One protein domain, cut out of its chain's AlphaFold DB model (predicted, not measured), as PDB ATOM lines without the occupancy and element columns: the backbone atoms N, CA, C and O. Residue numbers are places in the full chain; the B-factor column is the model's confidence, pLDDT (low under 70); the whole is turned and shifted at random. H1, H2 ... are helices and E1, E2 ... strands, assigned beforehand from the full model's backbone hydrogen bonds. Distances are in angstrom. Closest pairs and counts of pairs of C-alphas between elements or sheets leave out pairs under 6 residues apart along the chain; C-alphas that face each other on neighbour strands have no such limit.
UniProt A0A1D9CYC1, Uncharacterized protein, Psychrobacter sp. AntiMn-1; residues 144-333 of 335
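What this domain is: This is residues 144 to 333 of the 335 residues of an uncharacterized protein of Psychrobacter sp. AntiMn-1 (UniProt A0A1D9CYC1). This rounded body has little regular structure: the three-strand mixed sheet E1 E5 E2, with H1 over it, lies at one end, H3 packs on strands E6 and E7 in the middle, and H2 lies at the other end. The 190 printed residues run E1 E2 E3 E4 E5 H1 E6 H2 H3 E7 H4, class mixed, with only 73 in these elements. It is compact, radius of gyration of the C-alphas 16.3 A, spans 45 by 38 by 36 A.

Where its parts are: E1, residues 156 to 165, begins at C-alpha (2.647, -15.060, 1.012), runs 19.2 A and bends by 77 degrees at 162. E5 is 193 to 199, E2 175 to 178, E3 182 to 185, E4 188 to 191, E6 250 to 253, E7 313 to 318, H1 205 to 210, H2 264 to 273, H3 282 to 291, and H4 324 to 331, ending at C-alpha (6.583, -3.469, 15.809).

How they stand to each other: E1 and E5 are parallel, with N 159 and O 195 within hydrogen-bond range at 2.8 A. H1 is on this sheet over E1, height 7.5 A. E3 and E4 form a hairpin, N 185 to O 188 2.8 A. E6 and E7 are antiparallel, N 251 to O 317 2.8 A. H2 is close to H3 but not clearly touching, closest C-alphas Ala 264 and Val 282, 6.2 A. Every O i to N i+4 pair is within range in H1, H3 and H4, and 5 of 6 in H2.

The domain as a whole: The printed part has no cut; the links H1 to E6 and H3 to E7 are long. The pLDDT is under 70 at 146 to 147, 232 to 235 and 299 to 307.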
ATOM      1  N   SER A 144      -4.427 -15.473  -7.686       86.62
ATOM      2  CA  SER A 144      -3.431 -14.513  -8.165       86.62
ATOM      3  C   SER A 144      -2.034 -15.124  -8.223       86.62
ATOM      4  O   SER A 144      -1.609 -15.892  -7.358       86.62
ATOM      5  N   SER A 145      -1.322 -14.796  -9.299       78.25
ATOM      6  CA  SER A 145       0.136 -14.912  -9.318       78.25
ATOM      7  C   SER A 145       0.749 -13.678  -8.654       78.25
ATOM      8  O   SER A 145       0.050 -12.707  -8.377       78.25
ATOM      9  N   ILE A 146       2.059 -13.698  -8.421       65.25
ATOM     10  CA  ILE A 146       2.813 -12.521  -8.002       65.25
ATOM     11  C   ILE A 146       2.566 -11.360  -8.976       65.25
ATOM     12  O   ILE A 146       3.083 -11.365 -10.092       65.25
ATOM     13  N   ASP A 147       1.865 -10.335  -8.495       69.12
ATOM     14  CA  ASP A 147       1.834  -9.007  -9.118       69.12
ATOM     15  C   ASP A 147       2.885  -8.063  -8.490       69.12
ATOM     16  O   ASP A 147       3.215  -7.019  -9.051       69.12
ATOM     17  N   GLN A 148       3.453  -8.439  -7.333       76.56
ATOM     18  CA  GLN A 148       4.406  -7.640  -6.551       76.56
ATOM     19  C   GLN A 148       5.739  -8.374  -6.295       76.56
ATOM     20  O   GLN A 148       5.741  -9.465  -5.732       76.56
ATOM     21  N   PRO A 149       6.912  -7.787  -6.594       90.50
ATOM     22  CA  PRO A 149       8.200  -8.488  -6.476       90.50
ATOM     23  C   PRO A 149       8.662  -8.734  -5.026       90.50
ATOM     24  O   PRO A 149       9.757  -9.258  -4.805       90.50
ATOM     25  N   TYR A 150       7.860  -8.344  -4.030       94.94
ATOM     26  CA  TYR A 150       8.243  -8.311  -2.625       94.94
ATOM     27  C   TYR A 150       7.348  -9.188  -1.748       94.94
ATOM     28  O   TYR A 150       6.139  -9.293  -1.957       94.94
ATOM     29  N   TYR A 151       7.958  -9.798  -0.731       95.88
ATOM     30  CA  TYR A 151       7.249 -10.605   0.257       95.88
ATOM     31  C   TYR A 151       6.242  -9.760   1.040       95.88
ATOM     32  O   TYR A 151       6.510  -8.614   1.409       95.88
ATOM     33  N   HIS A 152       5.099 -10.372   1.341       95.31
ATOM     34  CA  HIS A 152       4.040  -9.757   2.119       95.31
ATOM     35  C   HIS A 152       3.303 -10.852   2.893       95.31
ATOM     36  O   HIS A 152       2.728 -11.742   2.264       95.31
ATOM     37  N   PRO A 153       3.267 -10.802   4.232       95.81
ATOM     38  CA  PRO A 153       2.799 -11.921   5.047       95.81
ATOM     39  C   PRO A 153       1.303 -12.213   4.891       95.81
ATOM     40  O   PRO A 153       0.878 -13.334   5.122       95.81
ATOM     41  N   PHE A 154       0.497 -11.240   4.461       96.00
ATOM     42  CA  PHE A 154      -0.915 -11.491   4.157       96.00
ATOM     43  C   PHE A 154      -1.101 -12.409   2.937       96.00
ATOM     44  O   PHE A 154      -1.926 -13.314   2.968       96.00
ATOM     45  N   TYR A 155      -0.313 -12.206   1.877       95.81
ATOM     46  CA  TYR A 155      -0.479 -12.932   0.614       95.81
ATOM     47  C   TYR A 155       0.427 -14.148   0.510       95.81
ATOM     48  O   TYR A 155       0.125 -15.057  -0.260       95.81
ATOM     49  N   HIS A 156       1.541 -14.149   1.240       96.75
ATOM     50  CA  HIS A 156       2.647 -15.060   1.012       96.75
ATOM     51  C   HIS A 156       3.031 -15.819   2.279       96.75
ATOM     52  O   HIS A 156       3.157 -15.251   3.367       96.75
ATOM     53  N   GLU A 157       3.308 -17.104   2.108       95.69
ATOM     54  CA  GLU A 157       4.056 -17.911   3.063       95.69
ATOM     55  C   GLU A 157       5.438 -18.222   2.482       95.69
ATOM     56  O   GLU A 157       5.574 -18.562   1.305       95.69
ATOM     57  N   ILE A 158       6.487 -18.055   3.288       97.00
ATOM     58  CA  ILE A 158       7.847 -18.396   2.861       97.00
ATOM     59  C   ILE A 158       7.928 -19.912   2.865       97.00
ATOM     60  O   ILE A 158       7.788 -20.493   3.929       97.00
ATOM     61  N   TYR A 159       8.171 -20.543   1.717       95.62
ATOM     62  CA  TYR A 159       8.394 -21.986   1.616       95.62
ATOM     63  C   TYR A 159       9.880 -22.330   1.765       95.62
ATOM     64  O   TYR A 159      10.230 -23.276   2.471       95.62
ATOM     65  N   TYR A 160      10.738 -21.531   1.125       96.75
ATOM     66  CA  TYR A 160      12.189 -21.711   1.086       96.75
ATOM     67  C   TYR A 160      12.910 -20.359   1.038       96.75
ATOM     68  O   TYR A 160      12.394 -19.388   0.473       96.75
ATOM     69  N   VAL A 161      14.120 -20.302   1.590       98.00
ATOM     70  CA  VAL A 161      15.007 -19.139   1.521       98.00
ATOM     71  C   VAL A 161      16.241 -19.517   0.707       98.00
ATOM     72  O   VAL A 161      17.010 -20.404   1.077       98.00
ATOM     73  N   ASP A 162      16.455 -18.829  -0.413       97.81
ATOM     74  CA  ASP A 162      17.640 -19.012  -1.256       97.81
ATOM     75  C   ASP A 162      18.937 -18.760  -0.465       97.81
ATOM     76  O   ASP A 162      18.921 -18.095   0.565       97.81
ATOM     77  N   ASP A 163      20.081 -19.273  -0.916       97.12
ATOM     78  CA  ASP A 163      21.370 -18.985  -0.268       97.12
ATOM     79  C   ASP A 163      21.929 -17.612  -0.665       97.12
ATOM     80  O   ASP A 163      22.723 -17.014   0.069       97.12
ATOM     81  N   VAL A 164      21.508 -17.083  -1.815       97.38
ATOM     82  CA  VAL A 164      21.931 -15.777  -2.308       97.38
ATOM     83  C   VAL A 164      21.276 -14.679  -1.481       97.38
ATOM     84  O   VAL A 164      20.055 -14.517  -1.468       97.38
ATOM     85  N   VAL A 165      22.120 -13.871  -0.838       96.88
ATOM     86  CA  VAL A 165      21.691 -12.663  -0.134       96.88
ATOM     87  C   VAL A 165      21.354 -11.574  -1.142       96.88
ATOM     88  O   VAL A 165      22.205 -11.157  -1.929       96.88
ATOM     89  N   ARG A 166      20.113 -11.082  -1.099       96.12
ATOM     90  CA  ARG A 166      19.663  -9.967  -1.933       96.12
ATOM     91  C   ARG A 166      18.643  -9.112  -1.197       96.12
ATOM     92  O   ARG A 166      17.679  -9.611  -0.627       96.12
ATOM     93  N   VAL A 167      18.854  -7.804  -1.264       95.00
ATOM     94  CA  VAL A 167      18.004  -6.797  -0.629       95.00
ATOM     95  C   VAL A 167      17.350  -5.959  -1.721       95.00
ATOM     96  O   VAL A 167      18.026  -5.517  -2.651       95.00
ATOM     97  N   GLY A 168      16.031  -5.810  -1.639       92.56
ATOM     98  CA  GLY A 168      15.230  -5.020  -2.567       92.56
ATOM     99  C   GLY A 168      15.295  -3.527  -2.289       92.56
ATOM    100  O   GLY A 168      15.970  -3.063  -1.365       92.56
ATOM    101  N   GLU A 169      14.554  -2.762  -3.086       91.12
ATOM    102  CA  GLU A 169      14.356  -1.342  -2.810       91.12
ATOM    103  C   GLU A 169      13.724  -1.163  -1.426       91.12
ATOM    104  O   GLU A 169      12.959  -2.010  -0.963       91.12
ATOM    105  N   HIS A 170      14.095  -0.085  -0.732       89.94
ATOM    106  CA  HIS A 170      13.644   0.191   0.639       89.94
ATOM    107  C   HIS A 170      13.848  -0.982   1.616       89.94
ATOM    108  O   HIS A 170      13.056  -1.171   2.539       89.94
ATOM    109  N   GLU A 171      14.914  -1.760   1.404       93.06
ATOM    110  CA  GLU A 171      15.262  -2.943   2.195       93.06
ATOM    111  C   GLU A 171      14.223  -4.073   2.138       93.06
ATOM    112  O   GLU A 171      14.149  -4.886   3.053       93.06
ATOM    113  N   GLN A 172      13.384  -4.137   1.102       94.38
ATOM    114  CA  GLN A 172      12.342  -5.159   1.018       94.38
ATOM    115  C   GLN A 172      12.905  -6.554   0.722       94.38
ATOM    116  O   GLN A 172      13.891  -6.726   0.002       94.38
ATOM    117  N   ILE A 173      12.221  -7.573   1.246       96.88
ATOM    118  CA  ILE A 173      12.501  -8.978   0.947       96.88
ATOM    119  C   ILE A 173      11.999  -9.273  -0.470       96.88
ATOM    120  O   ILE A 173      10.806  -9.134  -0.745       96.88
ATOM    121  N   ILE A 174      12.899  -9.684  -1.361       97.19
ATOM    122  CA  ILE A 174      12.579  -9.978  -2.762       97.19
ATOM    123  C   ILE A 174      12.096 -11.421  -2.893       97.19
ATOM    124  O   ILE A 174      12.761 -12.349  -2.423       97.19
ATOM    125  N   ILE A 175      10.989 -11.615  -3.607       97.31
ATOM    126  CA  ILE A 175      10.538 -12.944  -4.013       97.31
ATOM    127  C   ILE A 175      11.342 -13.391  -5.237       97.31
ATOM    128  O   ILE A 175      11.414 -12.691  -6.245       97.31
ATOM    129  N   LYS A 176      11.965 -14.566  -5.140       96.50
ATOM    130  CA  LYS A 176      12.660 -15.222  -6.250       96.50
ATOM    131  C   LYS A 176      11.672 -15.947  -7.159       96.50
ATOM    132  O   LYS A 176      11.780 -15.835  -8.376       96.50
ATOM    133  N   GLU A 177      10.743 -16.692  -6.569       94.94
ATOM    134  CA  GLU A 177       9.810 -17.560  -7.287       94.94
ATOM    135  C   GLU A 177       8.527 -17.773  -6.475       94.94
ATOM    136  O   GLU A 177       8.569 -17.804  -5.244       94.94
ATOM    137  N   GLN A 178       7.396 -17.943  -7.162       93.94
ATOM    138  CA  GLN A 178       6.149 -18.424  -6.566       93.94
ATOM    139  C   GLN A 178       5.937 -19.886  -6.938       93.94
ATOM    140  O   GLN A 178       5.842 -20.209  -8.118       93.94
ATOM    141  N   LEU A 179       5.811 -20.745  -5.933       92.38
ATOM    142  CA  LEU A 179       5.548 -22.171  -6.112       92.38
ATOM    143  C   LEU A 179       4.059 -22.434  -6.345       92.38
ATOM    144  O   LEU A 179       3.689 -23.222  -7.212       92.38
ATOM    145  N   TYR A 180       3.201 -21.738  -5.597       92.38
ATOM    146  CA  TYR A 180       1.749 -21.816  -5.736       92.38
ATOM    147  C   TYR A 180       1.076 -20.464  -5.504       92.38
ATOM    148  O   TYR A 180       1.594 -19.634  -4.748       92.38
ATOM    149  N   PRO A 181      -0.060 -20.218  -6.182       94.88
ATOM    150  CA  PRO A 181      -0.714 -18.922  -6.172       94.88
ATOM    151  C   PRO A 181      -1.366 -18.605  -4.826       94.88
ATOM    152  O   PRO A 181      -1.699 -19.497  -4.049       94.88
ATOM    153  N   THR A 182      -1.591 -17.317  -4.588       95.69
ATOM    154  CA  THR A 182      -2.442 -16.851  -3.493       95.69
ATOM    155  C   THR A 182      -3.905 -17.020  -3.899       95.69
ATOM    156  O   THR A 182      -4.258 -16.805  -5.062       95.69
ATOM    157  N   ILE A 183      -4.758 -17.409  -2.950       95.56
ATOM    158  CA  ILE A 183      -6.190 -17.616  -3.183       95.56
ATOM    159  C   ILE A 183      -6.987 -16.692  -2.269       95.56
ATOM    160  O   ILE A 183      -6.851 -16.744  -1.043       95.56
ATOM    161  N   MET A 184      -7.854 -15.893  -2.879       92.19
ATOM    162  CA  MET A 184      -8.777 -14.981  -2.212       92.19
ATOM    163  C   MET A 184     -10.228 -15.354  -2.544       92.19
ATOM    164  O   MET A 184     -10.532 -15.778  -3.659       92.19
ATOM    165  N   PHE A 185     -11.136 -15.153  -1.592       84.38
ATOM    166  CA  PHE A 185     -12.582 -15.182  -1.797       84.38
ATOM    167  C   PHE A 185     -13.147 -13.782  -1.545       84.38
ATOM    168  O   PHE A 185     -13.482 -13.416  -0.413       84.38
ATOM    169  N   GLY A 186     -13.173 -12.954  -2.591       85.12
ATOM    170  CA  GLY A 186     -13.398 -11.521  -2.432       85.12
ATOM    171  C   GLY A 186     -12.323 -10.917  -1.523       85.12
ATOM    172  O   GLY A 186     -11.134 -11.022  -1.799       85.12
ATOM    173  N   ALA A 187     -12.735 -10.323  -0.404       85.81
ATOM    174  CA  ALA A 187     -11.813  -9.763   0.586       85.81
ATOM    175  C   ALA A 187     -11.149 -10.818   1.496       85.81
ATOM    176  O   ALA A 187     -10.168 -10.505   2.166       85.81
ATOM    177  N   LEU A 188     -11.687 -12.039   1.582       89.19
ATOM    178  CA  LEU A 188     -11.193 -13.079   2.489       89.19
ATOM    179  C   LEU A 188      -9.943 -13.749   1.909       89.19
ATOM    180  O   LEU A 188      -9.982 -14.281   0.802       89.19
ATOM    181  N   GLN A 189      -8.855 -13.804   2.670       94.94
ATOM    182  CA  GLN A 189      -7.688 -14.609   2.320       94.94
ATOM    183  C   GLN A 189      -7.978 -16.076   2.625       94.94
ATOM    184  O   GLN A 189      -8.048 -16.479   3.784       94.94
ATOM    185  N   PHE A 190      -8.130 -16.874   1.565       94.75
ATOM    186  CA  PHE A 190      -8.395 -18.305   1.669       94.75
ATOM    187  C   PHE A 190      -7.094 -19.099   1.840       94.75
ATOM    188  O   PHE A 190      -6.929 -19.833   2.810       94.75
ATOM    189  N   SER A 191      -6.114 -18.889   0.953       95.62
ATOM    190  CA  SER A 191      -4.796 -19.533   1.050       95.62
ATOM    191  C   SER A 191      -3.665 -18.584   0.667       95.62
ATOM    192  O   SER A 191      -3.830 -17.747  -0.222       95.62
ATOM    193  N   ARG A 192      -2.525 -18.683   1.359       96.31
ATOM    194  CA  ARG A 192      -1.323 -17.903   1.038       96.31
ATOM    195  C   ARG A 192      -0.569 -18.584  -0.098       96.31
ATOM    196  O   ARG A 192      -0.481 -19.804  -0.146       96.31
ATOM    197  N   GLY A 193       0.005 -17.782  -0.984       95.38
ATOM    198  CA  GLY A 193       0.904 -18.276  -2.016       95.38
ATOM    199  C   GLY A 193       2.252 -18.659  -1.414       95.38
ATOM    200  O   GLY A 193       2.833 -17.894  -0.643       95.38
ATOM    201  N   GLY A 194       2.761 -19.828  -1.774       95.38
ATOM    202  CA  GLY A 194       4.069 -20.301  -1.344       95.38
ATOM    203  C   GLY A 194       5.154 -19.665  -2.182       95.38
ATOM    204  O   GLY A 194       5.125 -19.763  -3.411       95.38
ATOM    205  N   VAL A 195       6.116 -19.019  -1.533       96.56
ATOM    206  CA  VAL A 195       7.193 -18.306  -2.223       96.56
ATOM    207  C   VAL A 195       8.571 -18.795  -1.807       96.56
ATOM    208  O   VAL A 195       8.818 -19.134  -0.647       96.56
ATOM    209  N   ILE A 196       9.493 -18.766  -2.764       97.12
ATOM    210  CA  ILE A 196      10.926 -18.766  -2.504       97.12
ATOM    211  C   ILE A 196      11.375 -17.313  -2.442       97.12
ATOM    212  O   ILE A 196      11.169 -16.562  -3.397       97.12
ATOM    213  N   ILE A 197      12.028 -16.910  -1.357       98.00
ATOM    214  CA  ILE A 197      12.617 -15.571  -1.234       98.00
ATOM    215  C   ILE A 197      14.136 -15.631  -1.372       98.00
ATOM    216  O   ILE A 197      14.753 -16.652  -1.068       98.00
ATOM    217  N   TYR A 198      14.754 -14.532  -1.800       98.12
ATOM    218  CA  TYR A 198      16.197 -14.374  -1.603       98.12
ATOM    219  C   TYR A 198      16.515 -14.230  -0.113       98.12
ATOM    220  O   TYR A 198      15.702 -13.695   0.647       98.12
ATOM    221  N   ASN A 199      17.707 -14.670   0.304       97.25
ATOM    222  CA  ASN A 199      18.137 -14.484   1.685       97.25
ATOM    223  C   ASN A 199      18.184 -12.990   2.018       97.25
ATOM    224  O   ASN A 199      18.694 -12.176   1.240       97.25
ATOM    225  N   HIS A 200      17.677 -12.634   3.190       96.44
ATOM    226  CA  HIS A 200      17.576 -11.257   3.635       96.44
ATOM    227  C   HIS A 200      18.074 -11.143   5.080       96.44
ATOM    228  O   HIS A 200      17.689 -11.970   5.900       96.44
ATOM    229  N   PRO A 201      18.848 -10.105   5.461       93.19
ATOM    230  CA  PRO A 201      19.369  -9.961   6.828       93.19
ATOM    231  C   PRO A 201      18.303  -9.912   7.928       93.19
ATOM    232  O   PRO A 201      18.607 -10.096   9.104       93.19
ATOM    233  N   CYS A 202      17.055  -9.608   7.564       91.06
ATOM    234  CA  CYS A 202      15.947  -9.630   8.506       91.06
ATOM    235  C   CYS A 202      15.302 -11.010   8.664       91.06
ATOM    236  O   CYS A 202      14.450 -11.116   9.524       91.06
ATOM    237  N   VAL A 203      15.664 -12.024   7.882       93.88
ATOM    238  CA  VAL A 203      15.070 -13.364   7.935       93.88
ATOM    239  C   VAL A 203      16.123 -14.350   8.430       93.88
ATOM    240  O   VAL A 203      17.218 -14.436   7.881       93.88
ATOM    241  N   ASP A 204      15.794 -15.115   9.463       94.31
ATOM    242  CA  ASP A 204      16.558 -16.301   9.826       94.31
ATOM    243  C   ASP A 204      16.098 -17.461   8.942       94.31
ATOM    244  O   ASP A 204      14.972 -17.945   9.070       94.31
ATOM    245  N   LYS A 205      16.971 -17.902   8.031       94.50
ATOM    246  CA  LYS A 205      16.677 -18.988   7.086       94.50
ATOM    247  C   LYS A 205      16.189 -20.258   7.786       94.50
ATOM    248  O   LYS A 205      15.242 -20.878   7.317       94.50
ATOM    249  N   SER A 206      16.808 -20.646   8.903       92.19
ATOM    250  CA  SER A 206      16.437 -21.889   9.581       92.19
ATOM    251  C   SER A 206      15.026 -21.808  10.150       92.19
ATOM    252  O   SER A 206      14.283 -22.778  10.053       92.19
ATOM    253  N   LEU A 207      14.649 -20.673  10.734       92.50
ATOM    254  CA  LEU A 207      13.299 -20.484  11.269       92.50
ATOM    255  C   LEU A 207      12.280 -20.367  10.153       92.50
ATOM    256  O   LEU A 207      11.321 -21.130  10.124       92.50
ATOM    257  N   ALA A 208      12.564 -19.518   9.167       94.31
ATOM    258  CA  ALA A 208      11.687 -19.299   8.031       94.31
ATOM    259  C   ALA A 208      11.396 -20.563   7.217       94.31
ATOM    260  O   ALA A 208      10.431 -20.545   6.462       94.31
ATOM    261  N   GLU A 209      12.198 -21.624   7.356       94.12
ATOM    262  CA  GLU A 209      11.999 -22.927   6.714       94.12
ATOM    263  C   GLU A 209      11.468 -24.021   7.647       94.12
ATOM    264  O   GLU A 209      10.830 -24.947   7.154       94.12
ATOM    265  N   LYS A 210      11.740 -23.956   8.958       90.56
ATOM    266  CA  LYS A 210      11.533 -25.094   9.876       90.56
ATOM    267  C   LYS A 210      10.707 -24.792  11.115       90.56
ATOM    268  O   LYS A 210      10.334 -25.742  11.794       90.56
ATOM    269  N   SER A 211      10.464 -23.525  11.448       91.06
ATOM    270  CA  SER A 211       9.607 -23.211  12.589       91.06
ATOM    271  C   SER A 211       8.200 -23.734  12.337       91.06
ATOM    272  O   SER A 211       7.706 -23.665  11.205       91.06
ATOM    273  N   ASP A 212       7.562 -24.166  13.412       91.75
ATOM    274  CA  ASP A 212       6.183 -24.618  13.429       91.75
ATOM    275  C   ASP A 212       5.230 -23.608  12.768       91.75
ATOM    276  O   ASP A 212       5.359 -22.389  12.933       91.75
ATOM    277  N   MET A 213       4.276 -24.128  11.995       92.88
ATOM    278  CA  MET A 213       3.312 -23.333  11.238       92.88
ATOM    279  C   MET A 213       1.912 -23.461  11.829       92.88
ATOM    280  O   MET A 213       1.322 -24.535  11.809       92.88
ATOM    281  N   TYR A 214       1.366 -22.353  12.313       94.00
ATOM    282  CA  TYR A 214       0.042 -22.276  12.927       94.00
ATOM    283  C   TYR A 214      -1.052 -22.011  11.892       94.00
ATOM    284  O   TYR A 214      -0.781 -21.575  10.765       94.00
ATOM    285  N   PHE A 215      -2.307 -22.243  12.285       93.94
ATOM    286  CA  PHE A 215      -3.491 -22.057  11.434       93.94
ATOM    287  C   PHE A 215      -3.434 -22.868  10.129       93.94
ATOM    288  O   PHE A 215      -3.960 -22.440   9.098       93.94
ATOM    289  N   THR A 216      -2.707 -23.984  10.143       93.69
ATOM    290  CA  THR A 216      -2.386 -24.764   8.945       93.69
ATOM    291  C   THR A 216      -2.482 -26.237   9.289       93.69
ATOM    292  O   THR A 216      -1.901 -26.667  10.281       93.69
ATOM    293  N   ASN A 217      -3.214 -27.020   8.496       92.00
ATOM    294  CA  ASN A 217      -3.460 -28.414   8.838       92.00
ATOM    295  C   ASN A 217      -2.273 -29.304   8.466       92.00
ATOM    296  O   ASN A 217      -1.919 -30.194   9.242       92.00
ATOM    297  N   HIS A 218      -1.666 -29.060   7.299       89.88
ATOM    298  CA  HIS A 218      -0.565 -29.880   6.794       89.88
ATOM    299  C   HIS A 218       0.385 -29.126   5.850       89.88
ATOM    300  O   HIS A 218      -0.047 -28.376   4.972       89.88
ATOM    301  N   ARG A 219       1.692 -29.388   5.984       90.94
ATOM    302  CA  ARG A 219       2.763 -28.989   5.054       90.94
ATOM    303  C   ARG A 219       3.866 -30.044   5.035       90.94
ATOM    304  O   ARG A 219       4.095 -30.750   6.008       90.94
ATOM    305  N   ASP A 220       4.588 -30.111   3.925       85.75
ATOM    306  CA  ASP A 220       5.574 -31.174   3.680       85.75
ATOM    307  C   ASP A 220       6.903 -30.915   4.393       85.75
ATOM    308  O   ASP A 220       7.658 -31.843   4.672       85.75
ATOM    309  N   ASN A 221       7.215 -29.642   4.643       84.50
ATOM    310  CA  ASN A 221       8.530 -29.186   5.080       84.50
ATOM    311  C   ASN A 221       8.605 -28.791   6.563       84.50
ATOM    312  O   ASN A 221       9.707 -28.511   7.032       84.50
ATOM    313  N   ARG A 222       7.483 -28.746   7.302       88.75
ATOM    314  CA  ARG A 222       7.438 -28.270   8.704       88.75
ATOM    315  C   ARG A 222       6.347 -28.952   9.504       88.75
ATOM    316  O   ARG A 222       5.382 -29.456   8.941       88.75
ATOM    317  N   LEU A 223       6.490 -28.880  10.823       90.62
ATOM    318  CA  LEU A 223       5.410 -29.206  11.737       90.62
ATOM    319  C   LEU A 223       4.297 -28.155  11.624       90.62
ATOM    320  O   LEU A 223       4.564 -26.958  11.492       90.62
ATOM    321  N   CYS A 224       3.053 -28.614  11.674       91.62
ATOM    322  CA  CYS A 224       1.870 -27.777  11.572       91.62
ATOM    323  C   CYS A 224       1.023 -27.894  12.838       91.62
ATOM    324  O   CYS A 224       0.885 -28.990  13.383       91.62
ATOM    325  N   HIS A 225       0.431 -26.776  13.252       91.06
ATOM    326  CA  HIS A 225      -0.548 -26.694  14.327       91.06
ATOM    327  C   HIS A 225      -1.841 -26.116  13.778       91.06
ATOM    328  O   HIS A 225      -1.877 -25.029  13.192       91.06
ATOM    329  N   ASP A 226      -2.912 -26.855  14.006       90.62
ATOM    330  CA  ASP A 226      -4.261 -26.471  13.651       90.62
ATOM    331  C   ASP A 226      -5.215 -26.908  14.759       90.62
ATOM    332  O   ASP A 226      -5.032 -27.962  15.372       90.62
ATOM    333  N   LEU A 227      -6.259 -26.114  14.997       89.12
ATOM    334  CA  LEU A 227      -7.215 -26.388  16.067       89.12
ATOM    335  C   LEU A 227      -7.955 -27.708  15.872       89.12
ATOM    336  O   LEU A 227      -8.505 -28.206  16.841       89.12
ATOM    337  N   SER A 228      -7.972 -28.293  14.671       84.94
ATOM    338  CA  SER A 228      -8.585 -29.605  14.444       84.94
ATOM    339  C   SER A 228      -7.689 -30.791  14.829       84.94
ATOM    340  O   SER A 228      -8.173 -31.925  14.914       84.94
ATOM    341  N   HIS A 229      -6.393 -30.573  15.083       84.38
ATOM    342  CA  HIS A 229      -5.477 -31.635  15.501       84.38
ATOM    343  C   HIS A 229      -5.850 -32.171  16.891       84.38
ATOM    344  O   HIS A 229      -6.202 -31.424  17.795       84.38
ATOM    345  N   GLY A 230      -5.786 -33.495  17.069       78.00
ATOM    346  CA  GLY A 230      -6.125 -34.155  18.340       78.00
ATOM    347  C   GLY A 230      -7.624 -34.360  18.598       78.00
ATOM    348  O   GLY A 230      -7.983 -35.066  19.541       78.00
ATOM    349  N   TRP A 231      -8.506 -33.826  17.748       74.38
ATOM    350  CA  TRP A 231      -9.948 -34.056  17.840       74.38
ATOM    351  C   TRP A 231     -10.374 -35.349  17.137       74.38
ATOM    352  O   TRP A 231      -9.779 -35.785  16.152       74.38
ATOM    353  N   GLY A 232     -11.456 -35.963  17.626       69.50
ATOM    354  CA  GLY A 232     -12.069 -37.120  16.972       69.50
ATOM    355  C   GLY A 232     -12.604 -36.793  15.570       69.50
ATOM    356  O   GLY A 232     -12.904 -35.639  15.264       69.50
ATOM    357  N   HIS A 233     -12.783 -37.826  14.738       56.06
ATOM    358  CA  HIS A 233     -13.134 -37.705  13.311       56.06
ATOM    359  C   HIS A 233     -14.325 -36.784  12.995       56.06
ATOM    360  O   HIS A 233     -14.296 -36.117  11.972       56.06
ATOM    361  N   ASN A 234     -15.345 -36.706  13.856       58.62
ATOM    362  CA  ASN A 234     -16.493 -35.812  13.653       58.62
ATOM    363  C   ASN A 234     -16.275 -34.402  14.212       58.62
ATOM    364  O   ASN A 234     -16.827 -33.436  13.693       58.62
ATOM    365  N   SER A 235     -15.496 -34.276  15.285       68.69
ATOM    366  CA  SER A 235     -15.289 -32.999  15.974       68.69
ATOM    367  C   SER A 235     -14.298 -32.109  15.234       68.69
ATOM    368  O   SER A 235     -14.458 -30.895  15.246       68.69
ATOM    369  N   ARG A 236     -13.327 -32.707  14.534       77.12
ATOM    370  CA  ARG A 236     -12.302 -31.965  13.792       77.12
ATOM    371  C   ARG A 236     -12.866 -31.099  12.656       77.12
ATOM    372  O   ARG A 236     -12.258 -30.112  12.283       77.12
ATOM    373  N   TRP A 237     -14.025 -31.461  12.101       77.56
ATOM    374  CA  TRP A 237     -14.669 -30.712  11.013       77.56
ATOM    375  C   TRP A 237     -15.524 -29.548  11.505       77.56
ATOM    376  O   TRP A 237     -16.059 -28.806  10.692       77.56
ATOM    377  N   ARG A 238     -15.659 -29.387  12.825       79.81
ATOM    378  CA  ARG A 238     -16.332 -28.247  13.456       79.81
ATOM    379  C   ARG A 238     -15.353 -27.166  13.909       79.81
ATOM    380  O   ARG A 238     -15.676 -26.365  14.780       79.81
ATOM    381  N   THR A 239     -14.147 -27.180  13.354       81.38
ATOM    382  CA  THR A 239     -13.181 -26.101  13.518       81.38
ATOM    383  C   THR A 239     -13.567 -24.957  12.589       81.38
ATOM    384  O   THR A 239     -13.838 -25.172  11.405       81.38
ATOM    385  N   ASP A 240     -13.619 -23.743  13.125       82.94
ATOM    386  CA  ASP A 240     -13.907 -22.559  12.327       82.94
ATOM    387  C   ASP A 240     -12.699 -22.181  11.463       82.94
ATOM    388  O   ASP A 240     -11.541 -22.271  11.875       82.94
ATOM    389  N   PHE A 241     -12.972 -21.763  10.228       83.88
ATOM    390  CA  PHE A 241     -11.935 -21.287   9.321       83.88
ATOM    391  C   PHE A 241     -11.353 -19.959   9.812       83.88
ATOM    392  O   PHE A 241     -12.101 -19.013  10.050       83.88
ATOM    393  N   VAL A 242     -10.020 -19.857   9.879       93.06
ATOM    394  CA  VAL A 242      -9.336 -18.605  10.231       93.06
ATOM    395  C   VAL A 242      -9.674 -17.500   9.229       93.06
ATOM    396  O   VAL A 242      -9.433 -17.623   8.027       93.06
ATOM    397  N   ARG A 243     -10.199 -16.376   9.714       92.44
ATOM    398  CA  ARG A 243     -10.621 -15.274   8.847       92.44
ATOM    399  C   ARG A 243      -9.612 -14.136   8.842       92.44
ATOM    400  O   ARG A 243      -9.481 -13.393   9.809       92.44
ATOM    401  N   ASN A 244      -8.936 -13.972   7.707       94.44
ATOM    402  CA  ASN A 244      -8.083 -12.820   7.419       94.44
ATOM    403  C   ASN A 244      -8.692 -12.033   6.255       94.44
ATOM    404  O   ASN A 244      -9.060 -12.635   5.249       94.44
ATOM    405  N   TYR A 245      -8.772 -10.708   6.354       91.69
ATOM    406  CA  TYR A 245      -9.414  -9.880   5.333       91.69
ATOM    407  C   TYR A 245      -8.497  -8.798   4.790       91.69
ATOM    408  O   TYR A 245      -7.766  -8.144   5.527       91.69
ATOM    409  N   GLU A 246      -8.602  -8.560   3.492       92.75
ATOM    410  CA  GLU A 246      -8.079  -7.375   2.844       92.75
ATOM    411  C   GLU A 246      -9.212  -6.367   2.648       92.75
ATOM    412  O   GLU A 246     -10.203  -6.640   1.977       92.75
ATOM    413  N   THR A 247      -9.050  -5.173   3.204       90.69
ATOM    414  CA  THR A 247      -9.961  -4.045   2.988       90.69
ATOM    415  C   THR A 247      -9.272  -2.962   2.161       90.69
ATOM    416  O   THR A 247      -8.094  -3.072   1.827       90.69
ATOM    417  N   GLU A 248      -9.974  -1.876   1.842       89.25
ATOM    418  CA  GLU A 248      -9.365  -0.722   1.168       89.25
ATOM    419  C   GLU A 248      -8.191  -0.128   1.968       89.25
ATOM    420  O   GLU A 248      -7.209   0.316   1.380       89.25
ATOM    421  N   LYS A 249      -8.270  -0.155   3.304       92.50
ATOM    422  CA  LYS A 249      -7.341   0.564   4.190       92.50
ATOM    423  C   LYS A 249      -6.407  -0.336   4.983       92.50
ATOM    424  O   LYS A 249      -5.361   0.124   5.428       92.50
ATOM    425  N   GLU A 250      -6.785  -1.589   5.199       94.69
ATOM    426  CA  GLU A 250      -6.155  -2.453   6.198       94.69
ATOM    427  C   GLU A 250      -6.117  -3.913   5.743       94.69
ATOM    428  O   GLU A 250      -7.016  -4.375   5.031       94.69
ATOM    429  N   TRP A 251      -5.114  -4.644   6.223       96.50
ATOM    430  CA  TRP A 251      -5.147  -6.100   6.324       96.50
ATOM    431  C   TRP A 251      -5.503  -6.492   7.752       96.50
ATOM    432  O   TRP A 251      -4.816  -6.098   8.694       96.50
ATOM    433  N   LYS A 252      -6.560  -7.281   7.891       96.06
ATOM    434  CA  LYS A 252      -7.051  -7.798   9.164       96.06
ATOM    435  C   LYS A 252      -6.619  -9.243   9.317       96.06
ATOM    436  O   LYS A 252      -6.884 -10.051   8.422       96.06
ATOM    437  N   PHE A 253      -5.959  -9.567  10.419       97.38
ATOM    438  CA  PHE A 253      -5.486 -10.915  10.718       97.38
ATOM    439  C   PHE A 253      -6.305 -11.509  11.862       97.38
ATOM    440  O   PHE A 253      -6.402 -10.895  12.920       97.38
ATOM    441  N   ASN A 254      -6.851 -12.703  11.619       96.50
ATOM    442  CA  ASN A 254      -7.664 -13.504  12.529       96.50
ATOM    443  C   ASN A 254      -8.758 -12.692  13.233       96.50
ATOM    444  O   ASN A 254      -8.735 -12.550  14.445       96.50
ATOM    445  N   VAL A 255      -9.722 -12.155  12.480       91.94
ATOM    446  CA  VAL A 255     -10.751 -11.235  13.019       91.94
ATOM    447  C   VAL A 255     -11.643 -11.823  14.119       91.94
ATOM    448  O   VAL A 255     -12.431 -11.090  14.709       91.94
ATOM    449  N   ASP A 256     -11.537 -13.128  14.356       88.62
ATOM    450  CA  ASP A 256     -12.281 -13.857  15.382       88.62
ATOM    451  C   ASP A 256     -11.497 -14.036  16.677       88.62
ATOM    452  O   ASP A 256     -12.060 -14.510  17.658       88.62
ATOM    453  N   GLY A 257     -10.215 -13.660  16.687       91.25
ATOM    454  CA  GLY A 257      -9.428 -13.628  17.907       91.25
ATOM    455  C   GLY A 257     -10.020 -12.623  18.891       91.25
ATOM    456  O   GLY A 257     -10.402 -11.517  18.516       91.25
ATOM    457  N   GLU A 258     -10.068 -12.992  20.162       89.19
ATOM    458  CA  GLU A 258     -10.581 -12.142  21.236       89.19
ATOM    459  C   GLU A 258      -9.603 -11.002  21.584       89.19
ATOM    460  O   GLU A 258     -10.020  -9.895  21.923       89.19
ATOM    461  N   GLU A 259      -8.301 -11.229  21.401       90.44
ATOM    462  CA  GLU A 259      -7.236 -10.375  21.919       90.44
ATOM    463  C   GLU A 259      -6.557  -9.516  20.853       90.44
ATOM    464  O   GLU A 259      -5.832 -10.012  19.987       90.44
ATOM    465  N   ASP A 260      -6.735  -8.198  20.963       91.56
ATOM    466  CA  ASP A 260      -6.130  -7.229  20.049       91.56
ATOM    467  C   ASP A 260      -4.645  -7.001  20.371       91.56
ATOM    468  O   ASP A 260      -4.274  -6.381  21.376       91.56
ATOM    469  N   LEU A 261      -3.766  -7.427  19.464       92.75
ATOM    470  CA  LEU A 261      -2.328  -7.198  19.588       92.75
ATOM    471  C   LEU A 261      -1.917  -5.751  19.272       92.75
ATOM    472  O   LEU A 261      -0.754  -5.389  19.478       92.75
ATOM    473  N   SER A 262      -2.802  -4.891  18.766       87.88
ATOM    474  CA  SER A 262      -2.484  -3.481  18.503       87.88
ATOM    475  C   SER A 262      -2.056  -2.744  19.785       87.88
ATOM    476  O   SER A 262      -1.132  -1.922  19.731       87.88
ATOM    477  N   SER A 263      -2.622  -3.132  20.936       84.38
ATOM    478  CA  SER A 263      -2.366  -2.576  22.268       84.38
ATOM    479  C   SER A 263      -1.557  -3.542  23.136       84.38
ATOM    480  O   SER A 263      -2.051  -4.571  23.599       84.38
ATOM    481  N   ALA A 264      -0.294  -3.194  23.408       84.62
ATOM    482  CA  ALA A 264       0.563  -4.004  24.276       84.62
ATOM    483  C   ALA A 264       0.025  -4.070  25.715       84.62
ATOM    484  O   ALA A 264       0.232  -5.062  26.411       84.62
ATOM    485  N   GLU A 265      -0.653  -3.015  26.163       85.00
ATOM    486  CA  GLU A 265      -1.322  -2.942  27.455       85.00
ATOM    487  C   GLU A 265      -2.504  -3.910  27.528       85.00
ATOM    488  O   GLU A 265      -2.602  -4.632  28.516       85.00
ATOM    489  N   SER A 266      -3.343  -3.972  26.484       82.44
ATOM    490  CA  SER A 266      -4.495  -4.887  26.426       82.44
ATOM    491  C   SER A 266      -4.042  -6.340  26.522       82.44
ATOM    492  O   SER A 266      -4.476  -7.062  27.416       82.44
ATOM    493  N   TYR A 267      -3.068  -6.722  25.691       85.62
ATOM    494  CA  TYR A 267      -2.494  -8.067  25.697       85.62
ATOM    495  C   TYR A 267      -1.953  -8.466  27.078       85.62
ATOM    496  O   TYR A 267      -2.218  -9.556  27.575       85.62
ATOM    497  N   LYS A 268      -1.211  -7.572  27.747       85.69
ATOM    498  CA  LYS A 268      -0.674  -7.850  29.089       85.69
ATOM    499  C   LYS A 268      -1.774  -7.956  30.142       85.69
ATOM    500  O   LYS A 268      -1.683  -8.815  31.014       85.69
ATOM    501  N   GLN A 269      -2.778  -7.082  30.083       84.75
ATOM    502  CA  GLN A 269      -3.903  -7.093  31.019       84.75
ATOM    503  C   GLN A 269      -4.722  -8.378  30.894       84.75
ATOM    504  O   GLN A 269      -5.119  -8.918  31.925       84.75
ATOM    505  N   HIS A 270      -4.898  -8.897  29.675       83.38
ATOM    506  CA  HIS A 270      -5.618 -10.143  29.452       83.38
ATOM    507  C   HIS A 270      -5.009 -11.313  30.225       83.38
ATOM    508  O   HIS A 270      -5.704 -11.955  30.999       83.38
ATOM    509  N   TYR A 271      -3.705 -11.566  30.106       83.69
ATOM    510  CA  TYR A 271      -3.087 -12.684  30.836       83.69
ATOM    511  C   TYR A 271      -2.971 -12.412  32.342       83.69
ATOM    512  O   TYR A 271      -3.146 -13.308  33.168       83.69
ATOM    513  N   GLN A 272      -2.768 -11.148  32.733       83.44
ATOM    514  CA  GLN A 272      -2.731 -10.768  34.148       83.44
ATOM    515  C   GLN A 272      -4.069 -11.002  34.862       83.44
ATOM    516  O   GLN A 272      -4.059 -11.364  36.038       83.44
ATOM    517  N   GLN A 273      -5.211 -10.815  34.188       79.94
ATOM    518  CA  GLN A 273      -6.528 -10.982  34.815       79.94
ATOM    519  C   GLN A 273      -6.827 -12.444  35.184       79.94
ATOM    520  O   GLN A 273      -7.535 -12.691  36.160       79.94
ATOM    521  N   TYR A 274      -6.259 -13.398  34.442       76.44
ATOM    522  CA  TYR A 274      -6.398 -14.835  34.692       76.44
ATOM    523  C   TYR A 274      -5.287 -15.394  35.587       76.44
ATOM    524  O   TYR A 274      -5.310 -16.571  35.933       76.44
ATOM    525  N   ASN A 275      -4.364 -14.534  36.044       75.56
ATOM    526  CA  ASN A 275      -3.151 -14.929  36.760       75.56
ATOM    527  C   ASN A 275      -2.310 -15.946  35.959       75.56
ATOM    528  O   ASN A 275      -1.633 -16.795  36.542       75.56
ATOM    529  N   ASP A 276      -2.364 -15.825  34.632       76.81
ATOM    530  CA  ASP A 276      -1.622 -16.648  33.689       76.81
ATOM    531  C   ASP A 276      -0.271 -16.002  33.376       76.81
ATOM    532  O   ASP A 276      -0.116 -14.774  33.334       76.81
ATOM    533  N   GLU A 277       0.736 -16.840  33.139       79.00
ATOM    534  CA  GLU A 277       2.013 -16.368  32.618       79.00
ATOM    535  C   GLU A 277       1.829 -15.899  31.173       79.00
ATOM    536  O   GLU A 277       1.208 -16.576  30.355       79.00
ATOM    537  N   ILE A 278       2.380 -14.725  30.848       78.75
ATOM    538  CA  ILE A 278       2.370 -14.225  29.473       78.75
ATOM    539  C   ILE A 278       3.176 -15.214  28.617       78.75
ATOM    540  O   ILE A 278       4.382 -15.341  28.846       78.75
ATOM    541  N   PRO A 279       2.560 -15.874  27.617       79.88
ATOM    542  CA  PRO A 279       3.208 -16.979  26.918       79.88
ATOM    543  C   PRO A 279       4.394 -16.502  26.075       79.88
ATOM    544  O   PRO A 279       5.406 -17.193  25.976       79.88
ATOM    545  N   VAL A 280       4.288 -15.309  25.473       86.38
ATOM    546  CA  VAL A 280       5.324 -14.701  24.626       86.38
ATOM    547  C   VAL A 280       5.301 -13.175  24.709       86.38
ATOM    548  O   VAL A 280       4.308 -12.564  25.097       86.38
ATOM    549  N   SER A 281       6.386 -12.518  24.297       87.50
ATOM    550  CA  SER A 281       6.383 -11.058  24.164       87.50
ATOM    551  C   SER A 281       5.390 -10.596  23.084       87.50
ATOM    552  O   SER A 281       5.140 -11.301  22.107       87.50
ATOM    553  N   VAL A 282       4.854  -9.376  23.213       89.50
ATOM    554  CA  VAL A 282       3.951  -8.782  22.202       89.50
ATOM    555  C   VAL A 282       4.576  -8.779  20.790       89.50
ATOM    556  O   VAL A 282       3.879  -9.141  19.841       89.50
ATOM    557  N   PRO A 283       5.868  -8.427  20.604       90.00
ATOM    558  CA  PRO A 283       6.578  -8.632  19.339       90.00
ATOM    559  C   PRO A 283       6.476 -10.051  18.767       90.00
ATOM    560  O   PRO A 283       6.146 -10.218  17.594       90.00
ATOM    561  N   ALA A 284       6.726 -11.071  19.591       89.69
ATOM    562  CA  ALA A 284       6.674 -12.465  19.168       89.69
ATOM    563  C   ALA A 284       5.240 -12.901  18.822       89.69
ATOM    564  O   ALA A 284       5.040 -13.545  17.793       89.69
ATOM    565  N   ALA A 285       4.238 -12.476  19.602       92.06
ATOM    566  CA  ALA A 285       2.825 -12.725  19.301       92.06
ATOM    567  C   ALA A 285       2.419 -12.139  17.939       92.06
ATOM    568  O   ALA A 285       1.819 -12.822  17.110       92.06
ATOM    569  N   LYS A 286       2.815 -10.885  17.667       93.69
ATOM    570  CA  LYS A 286       2.557 -10.210  16.384       93.69
ATOM    571  C   LYS A 286       3.208 -10.931  15.220       93.69
ATOM    572  O   LYS A 286       2.588 -11.089  14.173       93.69
ATOM    573  N   GLU A 287       4.460 -11.339  15.383       93.56
ATOM    574  CA  GLU A 287       5.169 -12.077  14.348       93.56
ATOM    575  C   GLU A 287       4.472 -13.394  14.027       93.56
ATOM    576  O   GLU A 287       4.257 -13.683  12.847       93.56
ATOM    577  N   LEU A 288       4.119 -14.150  15.069       93.19
ATOM    578  CA  LEU A 288       3.495 -15.453  14.939       93.19
ATOM    579  C   LEU A 288       2.130 -15.344  14.268       93.19
ATOM    580  O   LEU A 288       1.857 -16.093  13.340       93.19
ATOM    581  N   LEU A 289       1.303 -14.372  14.659       95.31
ATOM    582  CA  LEU A 289      -0.002 -14.147  14.038       95.31
ATOM    583  C   LEU A 289       0.129 -13.739  12.560       95.31
ATOM    584  O   LEU A 289      -0.538 -14.287  11.680       95.31
ATOM    585  N   VAL A 290       1.025 -12.797  12.260       96.00
ATOM    586  CA  VAL A 290       1.172 -12.236  10.912       96.00
ATOM    587  C   VAL A 290       1.810 -13.241   9.954       96.00
ATOM    588  O   VAL A 290       1.289 -13.472   8.861       96.00
ATOM    589  N   ASN A 291       2.905 -13.896  10.340       95.62
ATOM    590  CA  ASN A 291       3.620 -14.840   9.470       95.62
ATOM    591  C   ASN A 291       3.123 -16.287   9.610       95.62
ATOM    592  O   ASN A 291       3.539 -17.126   8.814       95.62
ATOM    593  N   ARG A 292       2.242 -16.574  10.582       95.25
ATOM    594  CA  ARG A 292       1.830 -17.926  11.022       95.25
ATOM    595  C   ARG A 292       2.966 -18.788  11.573       95.25
ATOM    596  O   ARG A 292       2.762 -19.959  11.857       95.25
ATOM    597  N   CYS A 293       4.165 -18.235  11.689       94.06
ATOM    598  CA  CYS A 293       5.380 -18.934  12.082       94.06
ATOM    599  C   CYS A 293       6.439 -17.908  12.514       94.06
ATOM    600  O   CYS A 293       6.250 -16.701  12.329       94.06
ATOM    601  N   PHE A 294       7.558 -18.371  13.070       93.19
ATOM    602  CA  PHE A 294       8.693 -17.499  13.364       93.19
ATOM    603  C   PHE A 294       9.650 -17.458  12.179       93.19
ATOM    604  O   PHE A 294      10.064 -18.480  11.649       93.19
ATOM    605  N   ILE A 295      10.070 -16.259  11.797       93.25
ATOM    606  CA  ILE A 295      11.094 -16.055  10.770       93.25
ATOM    607  C   ILE A 295      12.272 -15.228  11.299       93.25
ATOM    608  O   ILE A 295      13.237 -14.998  10.572       93.25
ATOM    609  N   HIS A 296      12.220 -14.789  12.562       89.38
ATOM    610  CA  HIS A 296      13.252 -13.986  13.211       89.38
ATOM    611  C   HIS A 296      13.833 -14.668  14.453       89.38
ATOM    612  O   HIS A 296      13.120 -15.099  15.356       89.38
ATOM    613  N   LYS A 297      15.166 -14.664  14.555       78.56
ATOM    614  CA  LYS A 297      15.902 -15.288  15.666       78.56
ATOM    615  C   LYS A 297      15.581 -14.716  17.047       78.56
ATOM    616  O   LYS A 297      15.600 -15.452  18.026       78.56
ATOM    617  N   ASN A 298      15.283 -13.423  17.121       72.38
ATOM    618  CA  ASN A 298      15.033 -12.739  18.393       72.38
ATOM    619  C   ASN A 298      13.606 -12.940  18.923       72.38
ATOM    620  O   ASN A 298      13.294 -12.438  19.996       72.38
ATOM    621  N   SER A 299      12.757 -13.646  18.178       68.19
ATOM    622  CA  SER A 299      11.333 -13.777  18.487       68.19
ATOM    623  C   SER A 299      10.968 -15.129  19.089       68.19
ATOM    624  O   SER A 299       9.825 -15.323  19.486       68.19
ATOM    625  N   ILE A 300      11.923 -16.060  19.175       68.25
ATOM    626  CA  ILE A 300      11.676 -17.387  19.736       68.25
ATOM    627  C   ILE A 300      11.725 -17.310  21.270       68.25
ATOM    628  O   ILE A 300      12.758 -16.906  21.818       68.25
ATOM    629  N   PRO A 301      10.674 -17.750  21.980       63.66
ATOM    630  CA  PRO A 301      10.740 -17.985  23.420       63.66
ATOM    631  C   PRO A 301      11.795 -19.058  23.727       63.66
ATOM    632  O   PRO A 301      11.866 -20.066  23.029       63.66
ATOM    633  N   GLN A 302      12.615 -18.872  24.765       55.34
ATOM    634  CA  GLN A 302      13.731 -19.787  25.060       55.34
ATOM    635  C   GLN A 302      13.305 -21.238  25.350       55.34
ATOM    636  O   GLN A 302      14.153 -22.121  25.240       55.34
ATOM    637  N   GLU A 303      12.034 -21.499  25.679       51.81
ATOM    638  CA  GLU A 303      11.627 -22.811  26.198       51.81
ATOM    639  C   GLU A 303      10.497 -23.531  25.449       51.81
ATOM    640  O   GLU A 303      10.405 -24.746  25.596       51.81
ATOM    641  N   ILE A 304       9.652 -22.890  24.633       54.75
ATOM    642  CA  ILE A 304       8.457 -23.585  24.116       54.75
ATOM    643  C   ILE A 304       8.037 -23.051  22.739       54.75
ATOM    644  O   ILE A 304       7.503 -21.951  22.627       54.75
ATOM    645  N   GLN A 305       8.242 -23.848  21.685       58.69
ATOM    646  CA  GLN A 305       7.502 -23.676  20.425       58.69
ATOM    647  C   GLN A 305       6.197 -24.494  20.430       58.69
ATOM    648  O   GLN A 305       5.240 -24.088  19.797       58.69
ATOM    649  N   SER A 306       6.094 -25.599  21.179       56.84
ATOM    650  CA  SER A 306       4.978 -26.550  21.023       56.84
ATOM    651  C   SER A 306       3.673 -26.218  21.760       56.84
ATOM    652  O   SER A 306       2.682 -26.889  21.493       56.84
ATOM    653  N   ASP A 307       3.641 -25.206  22.637       69.50
ATOM    654  CA  ASP A 307       2.457 -24.876  23.461       69.50
ATOM    655  C   ASP A 307       1.976 -23.422  23.273       69.50
ATOM    656  O   ASP A 307       1.279 -22.871  24.123       69.50
ATOM    657  N   LEU A 308       2.352 -22.765  22.168       84.56
ATOM    658  CA  LEU A 308       1.803 -21.444  21.848       84.56
ATOM    659  C   LEU A 308       0.377 -21.568  21.306       84.56
ATOM    660  O   LEU A 308       0.070 -22.477  20.535       84.56
ATOM    661  N   PHE A 309      -0.473 -20.605  21.660       87.75
ATOM    662  CA  PHE A 309      -1.881 -20.594  21.272       87.75
ATOM    663  C   PHE A 309      -2.258 -19.260  20.603       87.75
ATOM    664  O   PHE A 309      -2.894 -18.410  21.221       87.75
ATOM    665  N   PRO A 310      -1.837 -19.025  19.342       91.75
ATOM    666  CA  PRO A 310      -2.074 -17.749  18.664       91.75
ATOM    667  C   PRO A 310      -3.521 -17.541  18.195       91.75
ATOM    668  O   PRO A 310      -3.831 -16.494  17.631       91.75
ATOM    669  N   TYR A 311      -4.390 -18.538  18.371       92.31
ATOM    670  CA  TYR A 311      -5.736 -18.576  17.800       92.31
ATOM    671  C   TYR A 311      -6.695 -17.546  18.401       92.31
ATOM    672  O   TYR A 311      -7.640 -17.148  17.724       92.31
ATOM    673  N   ASP A 312      -6.400 -17.061  19.606       91.31
ATOM    674  CA  ASP A 312      -7.201 -16.036  20.278       91.31
ATOM    675  C   ASP A 312      -6.730 -14.618  19.936       91.31
ATOM    676  O   ASP A 312      -7.310 -13.648  20.403       91.31
ATOM    677  N   TRP A 313      -5.674 -14.453  19.137       94.19
ATOM    678  CA  TRP A 313      -5.101 -13.138  18.854       94.19
ATOM    679  C   TRP A 313      -5.587 -12.582  17.520       94.19
ATOM    680  O   TRP A 313      -5.636 -13.313  16.532       94.19
ATOM    681  N   HIS A 314      -5.830 -11.276  17.456       95.38
ATOM    682  CA  HIS A 314      -6.108 -10.553  16.219       95.38
ATOM    683  C   HIS A 314      -5.243  -9.290  16.091       95.38
ATOM    684  O   HIS A 314      -4.703  -8.770  17.070       95.38
ATOM    685  N   ILE A 315      -5.058  -8.808  14.860       95.81
ATOM    686  CA  ILE A 315      -4.426  -7.506  14.600       95.81
ATOM    687  C   ILE A 315      -4.860  -6.934  13.253       95.81
ATOM    688  O   ILE A 315      -4.882  -7.638  12.241       95.81
ATOM    689  N   ASP A 316      -5.088  -5.624  13.229       94.81
ATOM    690  CA  ASP A 316      -5.307  -4.855  12.007       94.81
ATOM    691  C   ASP A 316      -4.042  -4.059  11.639       94.81
ATOM    692  O   ASP A 316      -3.430  -3.377  12.466       94.81
ATOM    693  N   ILE A 317      -3.622  -4.157  10.376       94.31
ATOM    694  CA  ILE A 317      -2.435  -3.485   9.840       94.31
ATOM    695  C   ILE A 317      -2.855  -2.541   8.717       94.31
ATOM    696  O   ILE A 317      -3.320  -2.982   7.669       94.31
ATOM    697  N   ALA A 318      -2.628  -1.242   8.912       93.31
ATOM    698  CA  ALA A 318      -2.875  -0.228   7.892       93.31
ATOM    699  C   ALA A 318      -1.996  -0.429   6.644       93.31
ATOM    700  O   ALA A 318      -0.801  -0.721   6.746       93.31
ATOM    701  N   LYS A 319      -2.590  -0.218   5.465       91.50
ATOM    702  CA  LYS A 319      -1.939  -0.333   4.152       91.50
ATOM    703  C   LYS A 319      -0.991   0.816   3.836       91.50
ATOM    704  O   LYS A 319      -0.039   0.631   3.077       91.50
ATOM    705  N   ASP A 320      -1.235   1.989   4.415       87.19
ATOM    706  CA  ASP A 320      -0.488   3.208   4.113       87.19
ATOM    707  C   ASP A 320       1.017   3.025   4.355       87.19
ATOM    708  O   ASP A 320       1.481   2.888   5.488       87.19
ATOM    709  N   ASN A 321       1.786   3.065   3.261       72.88
ATOM    710  CA  ASN A 321       3.240   2.891   3.243       72.88
ATOM    711  C   ASN A 321       3.720   1.577   3.886       72.88
ATOM    712  O   ASN A 321       4.800   1.538   4.484       72.88
ATOM    713  N   PHE A 322       2.937   0.496   3.787       86.75
ATOM    714  CA  PHE A 322       3.358  -0.783   4.343       86.75
ATOM    715  C   PHE A 322       4.574  -1.346   3.602       86.75
ATOM    716  O   PHE A 322       4.542  -1.665   2.415       86.75
ATOM    717  N   ASN A 323       5.646  -1.530   4.362       89.19
ATOM    718  CA  ASN A 323       6.830  -2.280   3.991       89.19
ATOM    719  C   ASN A 323       7.113  -3.233   5.150       89.19
ATOM    720  O   ASN A 323       7.294  -2.786   6.284       89.19
ATOM    721  N   TYR A 324       7.161  -4.538   4.875       90.69
ATOM    722  CA  TYR A 324       7.303  -5.553   5.919       90.69
ATOM    723  C   TYR A 324       8.527  -5.326   6.816       90.69
ATOM    724  O   TYR A 324       8.438  -5.451   8.034       90.69
ATOM    725  N   VAL A 325       9.667  -4.935   6.241       88.88
ATOM    726  CA  VAL A 325      10.912  -4.719   6.991       88.88
ATOM    727  C   VAL A 325      10.817  -3.479   7.877       88.88
ATOM    728  O   VAL A 325      11.277  -3.498   9.021       88.88
ATOM    729  N   GLN A 326      10.170  -2.415   7.402       90.00
ATOM    730  CA  GLN A 326       9.905  -1.221   8.212       90.00
ATOM    731  C   GLN A 326       8.878  -1.496   9.315       90.00
ATOM    732  O   GLN A 326       9.092  -1.104  10.465       90.00
ATOM    733  N   TRP A 327       7.801  -2.217   8.992       90.31
ATOM    734  CA  TRP A 327       6.802  -2.656   9.961       90.31
ATOM    735  C   TRP A 327       7.455  -3.506  11.053       90.31
ATOM    736  O   TRP A 327       7.303  -3.207  12.236       90.31
ATOM    737  N   LYS A 328       8.304  -4.465  10.670       88.06
ATOM    738  CA  LYS A 328       9.101  -5.277  11.593       88.06
ATOM    739  C   LYS A 328       9.967  -4.420  12.516       88.06
ATOM    740  O   LYS A 328       9.925  -4.602  13.728       88.06
ATOM    741  N   LYS A 329      10.728  -3.462  11.976       87.94
ATOM    742  CA  LYS A 329      11.561  -2.546  12.783       87.94
ATOM    743  C   LYS A 329      10.742  -1.746  13.800       87.94
ATOM    744  O   LYS A 329      11.240  -1.457  14.883       87.94
ATOM    745  N   LYS A 330       9.509  -1.370  13.455       86.62
ATOM    746  CA  LYS A 330       8.619  -0.586  14.321       86.62
ATOM    747  C   LYS A 330       7.900  -1.436  15.372       86.62
ATOM    748  O   LYS A 330       7.643  -0.929  16.459       86.62
ATOM    749  N   HIS A 331       7.547  -2.678  15.039       83.81
ATOM    750  CA  HIS A 331       6.583  -3.469  15.809       83.81
ATOM    751  C   HIS A 331       7.131  -4.768  16.405       83.81
ATOM    752  O   HIS A 331       6.499  -5.287  17.322       83.81
ATOM    753  N   LEU A 332       8.265  -5.284  15.916       81.44
ATOM    754  CA  LEU A 332       8.831  -6.563  16.366       81.44
ATOM    755  C   LEU A 332      10.226  -6.456  16.998       81.44
ATOM    756  O   LEU A 332      10.812  -7.466  17.372       81.44
ATOM    757  N   VAL A 333      10.797  -5.257  17.083       73.06
ATOM    758  CA  VAL A 333      12.077  -5.036  17.763       73.06
ATOM    759  C   VAL A 333      11.774  -4.352  19.088       73.06
ATOM    760  O   VAL A 333      11.274  -3.225  19.083       73.06
TER     761      VAL A 333